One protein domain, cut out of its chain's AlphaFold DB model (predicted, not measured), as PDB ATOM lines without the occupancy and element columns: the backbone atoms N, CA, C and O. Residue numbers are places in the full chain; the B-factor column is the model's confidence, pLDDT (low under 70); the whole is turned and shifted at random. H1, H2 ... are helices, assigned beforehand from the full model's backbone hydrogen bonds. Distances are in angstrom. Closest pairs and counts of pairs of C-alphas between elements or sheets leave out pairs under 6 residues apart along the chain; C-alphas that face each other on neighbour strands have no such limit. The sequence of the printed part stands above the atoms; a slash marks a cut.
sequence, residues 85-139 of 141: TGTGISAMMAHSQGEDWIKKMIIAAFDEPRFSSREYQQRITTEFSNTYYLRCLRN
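This is residues 85 to 139 of the 141 residues of the protein "DUF4124 domain-containing protein" of Halomonas shengliensis (UniProt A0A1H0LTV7). What shape does the backbone make? It is a flat zigzag of three helices, short H1, then H2, then long H3, each running back the opposite way to the one before, with H2 between the other two. H1 and H2 form a helical hairpin, while H3 slants away from H2 with few contacts, and its far end, with residues 133 to 139, sticks out free. What is it made of, and how large is it? The printed part has 55 residues, of which 38 are in the named helices H1, H2 and H3, in that order; it has no named strand, and its class is all helix. It is only just compact, close to loose, with a radius of gyration of the C-alphas of 12.1 A and spans of 32 by 28 by 14 A.

Where is the first helix? H1 holds residues 89 to 94, is 8.7 A long from first to last C-alpha, and begins with C-alpha 89 at (143.251, 140.957, 57.770). Which helices follow? H2 holds residues 100 to 111 and measures 16.7 A, beginning with C-alpha 100 at (130.713, 144.140, 51.363). H3, the longest helix, holds residues 118 to 137 and measures 28.7 A, ending with C-alpha 137 at (133.235, 142.921, 33.438).

How does H1 stand to H2? They touch and form a hairpin, the closest C-alphas being those of Met 93 and Lys 103, 6.4 A apart. Their lines stand at a shallow tilt of 16 degrees, and they run opposite ways. How does H3 stand to the others? H2 and H3 are close but not clearly touching, with the C-alphas of Ala 109 and Phe 128 the closest at 7.8 A. They run opposite ways at a shallow tilt of 32 degrees, only just short of steep; H1 and H3 are apart. What do the backbone N and O atoms show? In H1, H2 and H3 every O i to N i+4 pair is within hydrogen-bond range.

How far does the printed part reach? The two C-alphas farthest apart are those of Ser 116 and Asn 139, at 33.1 A, and the C-alphas of Thr 85 and Asn 139 are 29.3 A apart. Is there a cut or a long link? The printed part has no cut and no long link: the link from H1 to H2 is tight, and that from H2 to H3 is short. Where is the model's confidence low? No printed residue is under 70, and the mean pLDDT of the printed part is 97.4.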
ATOM      1  N   THR A  85     152.825 140.789  51.605       97.25
ATOM      2  CA  THR A  85     153.748 141.448  52.548       97.25
ATOM      3  C   THR A  85     153.419 141.189  54.019       97.25
ATOM      4  O   THR A  85     154.267 141.411  54.879       97.25
ATOM      5  N   GLY A  86     152.248 140.623  54.319       97.00
ATOM      6  CA  GLY A  86     151.875 140.186  55.662       97.00
ATOM      7  C   GLY A  86     151.058 141.182  56.462       97.00
ATOM      8  O   GLY A  86     150.954 141.026  57.677       97.00
ATOM      9  N   THR A  87     150.452 142.173  55.810       98.00
ATOM     10  CA  THR A  87     149.425 143.001  56.441       98.00
ATOM     11  C   THR A  87     148.311 142.101  56.975       98.00
ATOM     12  O   THR A  87     147.805 141.236  56.261       98.00
ATOM     13  N   GLY A  88     147.948 142.271  58.247       97.88
ATOM     14  CA  GLY A  88     146.898 141.475  58.884       97.88
ATOM     15  C   GLY A  88     145.504 141.801  58.342       97.88
ATOM     16  O   GLY A  88     145.222 142.945  57.985       97.88
ATOM     17  N   ILE A  89     144.605 140.810  58.334       97.81
ATOM     18  CA  ILE A  89     143.251 140.957  57.770       97.81
ATOM     19  C   ILE A  89     142.457 142.075  58.450       97.81
ATOM     20  O   ILE A  89     141.811 142.859  57.765       97.81
ATOM     21  N   SER A  90     142.566 142.203  59.777       97.88
ATOM     22  CA  SER A  90     141.881 143.244  60.556       97.88
ATOM     23  C   SER A  90     142.246 144.656  60.077       97.88
ATOM     24  O   SER A  90     141.364 145.488  59.867       97.88
ATOM     25  N   ALA A  91     143.531 144.900  59.792       97.69
ATOM     26  CA  ALA A  91     143.996 146.187  59.279       97.69
ATOM     27  C   ALA A  91     143.418 146.487  57.888       97.69
ATOM     28  O   ALA A  91     142.958 147.594  57.636       97.69
ATOM     29  N   MET A  92     143.366 145.494  56.995       97.56
ATOM     30  CA  MET A  92     142.773 145.689  55.667       97.56
ATOM     31  C   MET A  92     141.252 145.869  55.739       97.56
ATOM     32  O   MET A  92     140.696 146.694  55.019       97.56
ATOM     33  N   MET A  93     140.576 145.145  56.635       97.69
ATOM     34  CA  MET A  93     139.130 145.258  56.844       97.69
ATOM     35  C   MET A  93     138.721 146.655  57.313       97.69
ATOM     36  O   MET A  93     137.684 147.152  56.872       97.69
ATOM     37  N   ALA A  94     139.549 147.327  58.117       96.12
ATOM     38  CA  ALA A  94     139.318 148.716  58.519       96.12
ATOM     39  C   ALA A  94     139.248 149.685  57.318       96.12
ATOM     40  O   ALA A  94     138.544 150.689  57.375       96.12
ATOM     41  N   HIS A  95     139.911 149.358  56.203       93.00
ATOM     42  CA  HIS A  95     139.879 150.151  54.970       93.00
ATOM     43  C   HIS A  95     138.710 149.809  54.037       93.00
ATOM     44  O   HIS A  95     138.525 150.494  53.036       93.00
ATOM     45  N   SER A  96     137.902 148.791  54.353       93.25
ATOM     46  CA  SER A  96     136.747 148.419  53.524       93.25
ATOM     47  C   SER A  96     135.602 149.433  53.575       93.25
ATOM     48  O   SER A  96     134.705 149.359  52.747       93.25
ATOM     49  N   GLN A  97     135.596 150.354  54.550       92.12
ATOM     50  CA  GLN A  97     134.534 151.353  54.760       92.12
ATOM     51  C   GLN A  97     133.113 150.759  54.844       92.12
ATOM     52  O   GLN A  97     132.127 151.451  54.627       92.12
ATOM     53  N   GLY A  98     132.995 149.471  55.177       88.56
ATOM     54  CA  GLY A  98     131.708 148.779  55.231       88.56
ATOM     55  C   GLY A  98     131.241 148.180  53.900       88.56
ATOM     56  O   GLY A  98     130.282 147.416  53.932       88.56
ATOM     57  N   GLU A  99     131.942 148.414  52.789       94.88
ATOM     58  CA  GLU A  99     131.620 147.877  51.461       94.88
ATOM     59  C   GLU A  99     131.802 146.349  51.408       94.88
ATOM     60  O   GLU A  99     132.919 145.824  51.475       94.88
ATOM     61  N   ASP A 100     130.702 145.606  51.270       95.94
ATOM     62  CA  ASP A 100     130.713 144.140  51.363       95.94
ATOM     63  C   ASP A 100     131.541 143.458  50.269       95.94
ATOM     64  O   ASP A 100     132.214 142.458  50.532       95.94
ATOM     65  N   TRP A 101     131.547 143.997  49.050       95.25
ATOM     66  CA  TRP A 101     132.349 143.445  47.955       95.25
ATOM     67  C   TRP A 101     133.860 143.616  48.210       95.25
ATOM     68  O   TRP A 101     134.645 142.724  47.881       95.25
ATOM     69  N   ILE A 102     134.276 144.698  48.886       97.56
ATOM     70  CA  ILE A 102     135.673 144.894  49.311       97.56
ATOM     71  C   ILE A 102     136.029 143.901  50.420       97.56
ATOM     72  O   ILE A 102     137.093 143.285  50.369       97.56
ATOM     73  N   LYS A 103     135.137 143.669  51.393       98.12
ATOM     74  CA  LYS A 103     135.357 142.648  52.435       98.12
ATOM     75  C   LYS A 103     135.533 141.257  51.827       98.12
ATOM     76  O   LYS A 103     136.471 140.551  52.189       98.12
ATOM     77  N   LYS A 104     134.681 140.879  50.867       97.81
ATOM     78  CA  LYS A 104     134.794 139.603  50.137       97.81
ATOM     79  C   LYS A 104     136.106 139.504  49.361       97.81
ATOM     80  O   LYS A 104     136.720 138.443  49.358       97.81
ATOM     81  N   MET A 105     136.562 140.598  48.749       98.38
ATOM     82  CA  MET A 105     137.879 140.663  48.106       98.38
ATOM     83  C   MET A 105     139.023 140.446  49.096       98.38
ATOM     84  O   MET A 105     139.939 139.677  48.813       98.38
ATOM     85  N   ILE A 106     138.960 141.075  50.266       98.56
ATOM     86  CA  ILE A 106     139.954 140.893  51.325       98.56
ATOM     87  C   ILE A 106     139.982 139.437  51.808       98.56
ATOM     88  O   ILE A 106     141.064 138.870  51.939       98.56
ATOM     89  N   ILE A 107     138.817 138.825  52.040       98.38
ATOM     90  CA  ILE A 107     138.705 137.416  52.452       98.38
ATOM     91  C   ILE A 107     139.313 136.502  51.387       98.38
ATOM     92  O   ILE A 107     140.207 135.725  51.704       98.38
ATOM     93  N   ALA A 108     138.925 136.675  50.120       98.44
ATOM     94  CA  ALA A 108     139.454 135.880  49.016       98.44
ATOM     95  C   ALA A 108     140.979 136.012  48.873       98.44
ATOM     96  O   ALA A 108     141.655 135.047  48.540       98.44
ATOM     97  N   ALA A 109     141.554 137.187  49.154       98.56
ATOM     98  CA  ALA A 109     143.006 137.334  49.169       98.56
ATOM     99  C   ALA A 109     143.665 136.527  50.300       98.56
ATOM    100  O   ALA A 109     144.791 136.063  50.155       98.56
ATOM    101  N   PHE A 110     142.987 136.364  51.437       98.50
ATOM    102  CA  PHE A 110     143.489 135.598  52.577       98.50
ATOM    103  C   PHE A 110     143.397 134.081  52.398       98.50
ATOM    104  O   PHE A 110     144.210 133.380  53.007       98.50
ATOM    105  N   ASP A 111     142.496 133.611  51.534       98.44
ATOM    106  CA  ASP A 111     142.425 132.210  51.103       98.44
ATOM    107  C   ASP A 111     143.630 131.812  50.230       98.44
ATOM    108  O   ASP A 111     143.998 130.639  50.167       98.44
ATOM    109  N   GLU A 112     144.305 132.790  49.615       98.00
ATOM    110  CA  GLU A 112     145.545 132.557  48.878       98.00
ATOM    111  C   GLU A 112     146.764 132.423  49.820       98.00
ATOM    112  O   GLU A 112     146.915 133.164  50.814       98.00
ATOM    113  N   PRO A 113     147.700 131.506  49.506       97.50
ATOM    114  CA  PRO A 113     148.928 131.348  50.266       97.50
ATOM    115  C   PRO A 113     149.838 132.573  50.119       97.50
ATOM    116  O   PRO A 113     149.876 133.261  49.096       97.50
ATOM    117  N   ARG A 114     150.633 132.828  51.163       98.00
ATOM    118  CA  ARG A 114     151.734 133.794  51.095       98.00
ATOM    119  C   ARG A 114     152.975 133.109  50.555       98.00
ATOM    120  O   ARG A 114     153.420 132.108  51.110       98.00
ATOM    121  N   PHE A 115     153.561 133.685  49.520       98.00
ATOM    122  CA  PHE A 115     154.794 133.193  48.927       98.00
ATOM    123  C   PHE A 115     155.988 133.992  49.437       98.00
ATOM    124  O   PHE A 115     155.893 135.193  49.675       98.00
ATOM    125  N   SER A 116     157.135 133.334  49.585       95.75
ATOM    126  CA  SER A 116     158.397 133.988  49.947       95.75
ATOM    127  C   SER A 116     159.144 134.537  48.730       95.75
ATOM    128  O   SER A 116     159.870 135.524  48.850       95.75
ATOM    129  N   SER A 117     158.968 133.931  47.550       97.88
ATOM    130  CA  SER A 117     159.638 134.386  46.333       97.88
ATOM    131  C   SER A 117     158.915 135.589  45.723       97.88
ATOM    132  O   SER A 117     157.689 135.609  45.597       97.88
ATOM    133  N   ARG A 118     159.688 136.595  45.294       97.75
ATOM    134  CA  ARG A 118     159.136 137.788  44.632       97.75
ATOM    135  C   ARG A 118     158.406 137.446  43.335       97.75
ATOM    136  O   ARG A 118     157.389 138.061  43.037       97.75
ATOM    137  N   GLU A 119     158.909 136.467  42.591       98.00
ATOM    138  CA  GLU A 119     158.299 136.012  41.342       98.00
ATOM    139  C   GLU A 119     156.883 135.466  41.578       98.00
ATOM    140  O   GLU A 119     155.929 135.931  40.952       98.00
ATOM    141  N   TYR A 120     156.710 134.565  42.554       98.19
ATOM    142  CA  TYR A 120     155.392 134.016  42.877       98.19
ATOM    143  C   TYR A 120     154.452 135.082  43.445       98.19
ATOM    144  O   TYR A 120     153.284 135.122  43.058       98.19
ATOM    145  N   GLN A 121     154.952 135.995  44.285       98.12
ATOM    146  CA  GLN A 121     154.160 137.125  44.786       98.12
ATOM    147  C   GLN A 121     153.632 138.012  43.650       98.12
ATOM    148  O   GLN A 121     152.462 138.402  43.656       98.12
ATOM    149  N   GLN A 122     154.470 138.338  42.663       98.19
ATOM    150  CA  GLN A 122     154.070 139.155  41.514       98.19
ATOM    151  C   GLN A 122     153.063 138.432  40.623       98.19
ATOM    152  O   GLN A 122     152.090 139.053  40.176       98.19
ATOM    153  N   ARG A 123     153.274 137.130  40.395       98.31
ATOM    154  CA  ARG A 123     152.361 136.295  39.614       98.31
ATOM    155  C   ARG A 123     150.980 136.245  40.258       98.31
ATOM    156  O   ARG A 123     150.023 136.679  39.622       98.31
ATOM    157  N   ILE A 124     150.886 135.851  41.531       98.38
ATOM    158  CA  ILE A 124     149.588 135.729  42.214       98.38
ATOM    159  C   ILE A 124     148.883 137.082  42.343       98.38
ATOM    160  O   ILE A 124     147.678 137.185  42.142       98.38
ATOM    161  N   THR A 125     149.637 138.161  42.573       98.62
ATOM    162  CA  THR A 125     149.094 139.526  42.575       98.62
ATOM    163  C   THR A 125     148.461 139.885  41.230       98.62
ATOM    164  O   THR A 125     147.398 140.505  41.184       98.62
ATOM    165  N   THR A 126     149.115 139.515  40.129       98.69
ATOM    166  CA  THR A 126     148.632 139.806  38.776       98.69
ATOM    167  C   THR A 126     147.413 138.953  38.429       98.69
ATOM    168  O   THR A 126     146.427 139.486  37.929       98.69
ATOM    169  N   GLU A 127     147.432 137.661  38.753       98.69
ATOM    170  CA  GLU A 127     146.301 136.749  38.542       98.69
ATOM    171  C   GLU A 127     145.068 137.165  39.354       98.69
ATOM    172  O   GLU A 127     143.959 137.229  38.815       98.69
ATOM    173  N   PHE A 128     145.259 137.537  40.620       98.75
ATOM    174  CA  PHE A 128     144.186 138.020  41.487       98.75
ATOM    175  C   PHE A 128     143.563 139.319  40.950       98.75
ATOM    176  O   PHE A 128     142.343 139.425  40.808       98.75
ATOM    177  N   SER A 129     144.402 140.281  40.554       98.75
ATOM    178  CA  SER A 129     143.992 141.532  39.899       98.75
ATOM    179  C   SER A 129     143.162 141.274  38.633       98.75
ATOM    180  O   SER A 129     142.065 141.816  38.483       98.75
ATOM    181  N   ASN A 130     143.640 140.391  37.750       98.62
ATOM    182  CA  ASN A 130     142.951 140.027  36.509       98.62
ATOM    183  C   ASN A 130     141.618 139.316  36.773       98.62
ATOM    184  O   ASN A 130     140.628 139.576  36.089       98.62
ATOM    185  N   THR A 131     141.563 138.457  37.791       98.50
ATOM    186  CA  THR A 131     140.335 137.759  38.189       98.50
ATOM    187  C   THR A 131     139.238 138.751  38.571       98.50
ATOM    188  O   THR A 131     138.110 138.637  38.090       98.50
ATOM    189  N   TYR A 132     139.563 139.770  39.369       98.50
ATOM    190  CA  TYR A 132     138.600 140.799  39.768       98.50
ATOM    191  C   TYR A 132     138.222 141.753  38.631       98.50
ATOM    192  O   TYR A 132     137.061 142.155  38.542       98.50
ATOM    193  N   TYR A 133     139.146 142.043  37.708       98.31
ATOM    194  CA  TYR A 133     138.813 142.749  36.468       98.31
ATOM    195  C   TYR A 133     137.735 141.998  35.669       98.31
ATOM    196  O   TYR A 133     136.709 142.570  35.301       98.31
ATOM    197  N   LEU A 134     137.929 140.692  35.452       98.25
ATOM    198  CA  LEU A 134     136.989 139.855  34.702       98.25
ATOM    199  C   LEU A 134     135.652 139.676  35.428       98.25
ATOM    200  O   LEU A 134     134.604 139.720  34.783       98.25
ATOM    201  N   ARG A 135     135.662 139.511  36.756       98.00
ATOM    202  CA  ARG A 135     134.430 139.479  37.562       98.00
ATOM    203  C   ARG A 135     133.646 140.778  37.429       98.00
ATOM    204  O   ARG A 135     132.445 140.726  37.197       98.00
ATOM    205  N   CYS A 136     134.317 141.926  37.482       98.00
ATOM    206  CA  CYS A 136     133.680 143.220  37.253       98.00
ATOM    207  C   CYS A 136     133.051 143.314  35.854       98.00
ATOM    208  O   CYS A 136     131.875 143.655  35.726       98.00
ATOM    209  N   LEU A 137     133.779 142.920  34.801       97.56
ATOM    210  CA  LEU A 137     133.235 142.921  33.438       97.56
ATOM    211  C   LEU A 137     131.991 142.030  33.295       97.56
ATOM    212  O   LEU A 137     131.084 142.357  32.527       97.56
ATOM    213  N   ARG A 138     131.921 140.941  34.065       98.00
ATOM    214  CA  ARG A 138     130.805 139.985  34.089       98.00
ATOM    215  C   ARG A 138     129.719 140.314  35.119       98.00
ATOM    216  O   ARG A 138     128.752 139.566  35.200       98.00
ATOM    217  N   ASN A 139     129.850 141.407  35.874       96.38
ATOM    218  CA  ASN A 139     128.956 141.782  36.979       96.38
ATOM    219  C   ASN A 139     128.880 140.719  38.107       96.38
ATOM    220  O   ASN A 139     127.799 140.382  38.576       96.38
TER     221      ASN A 139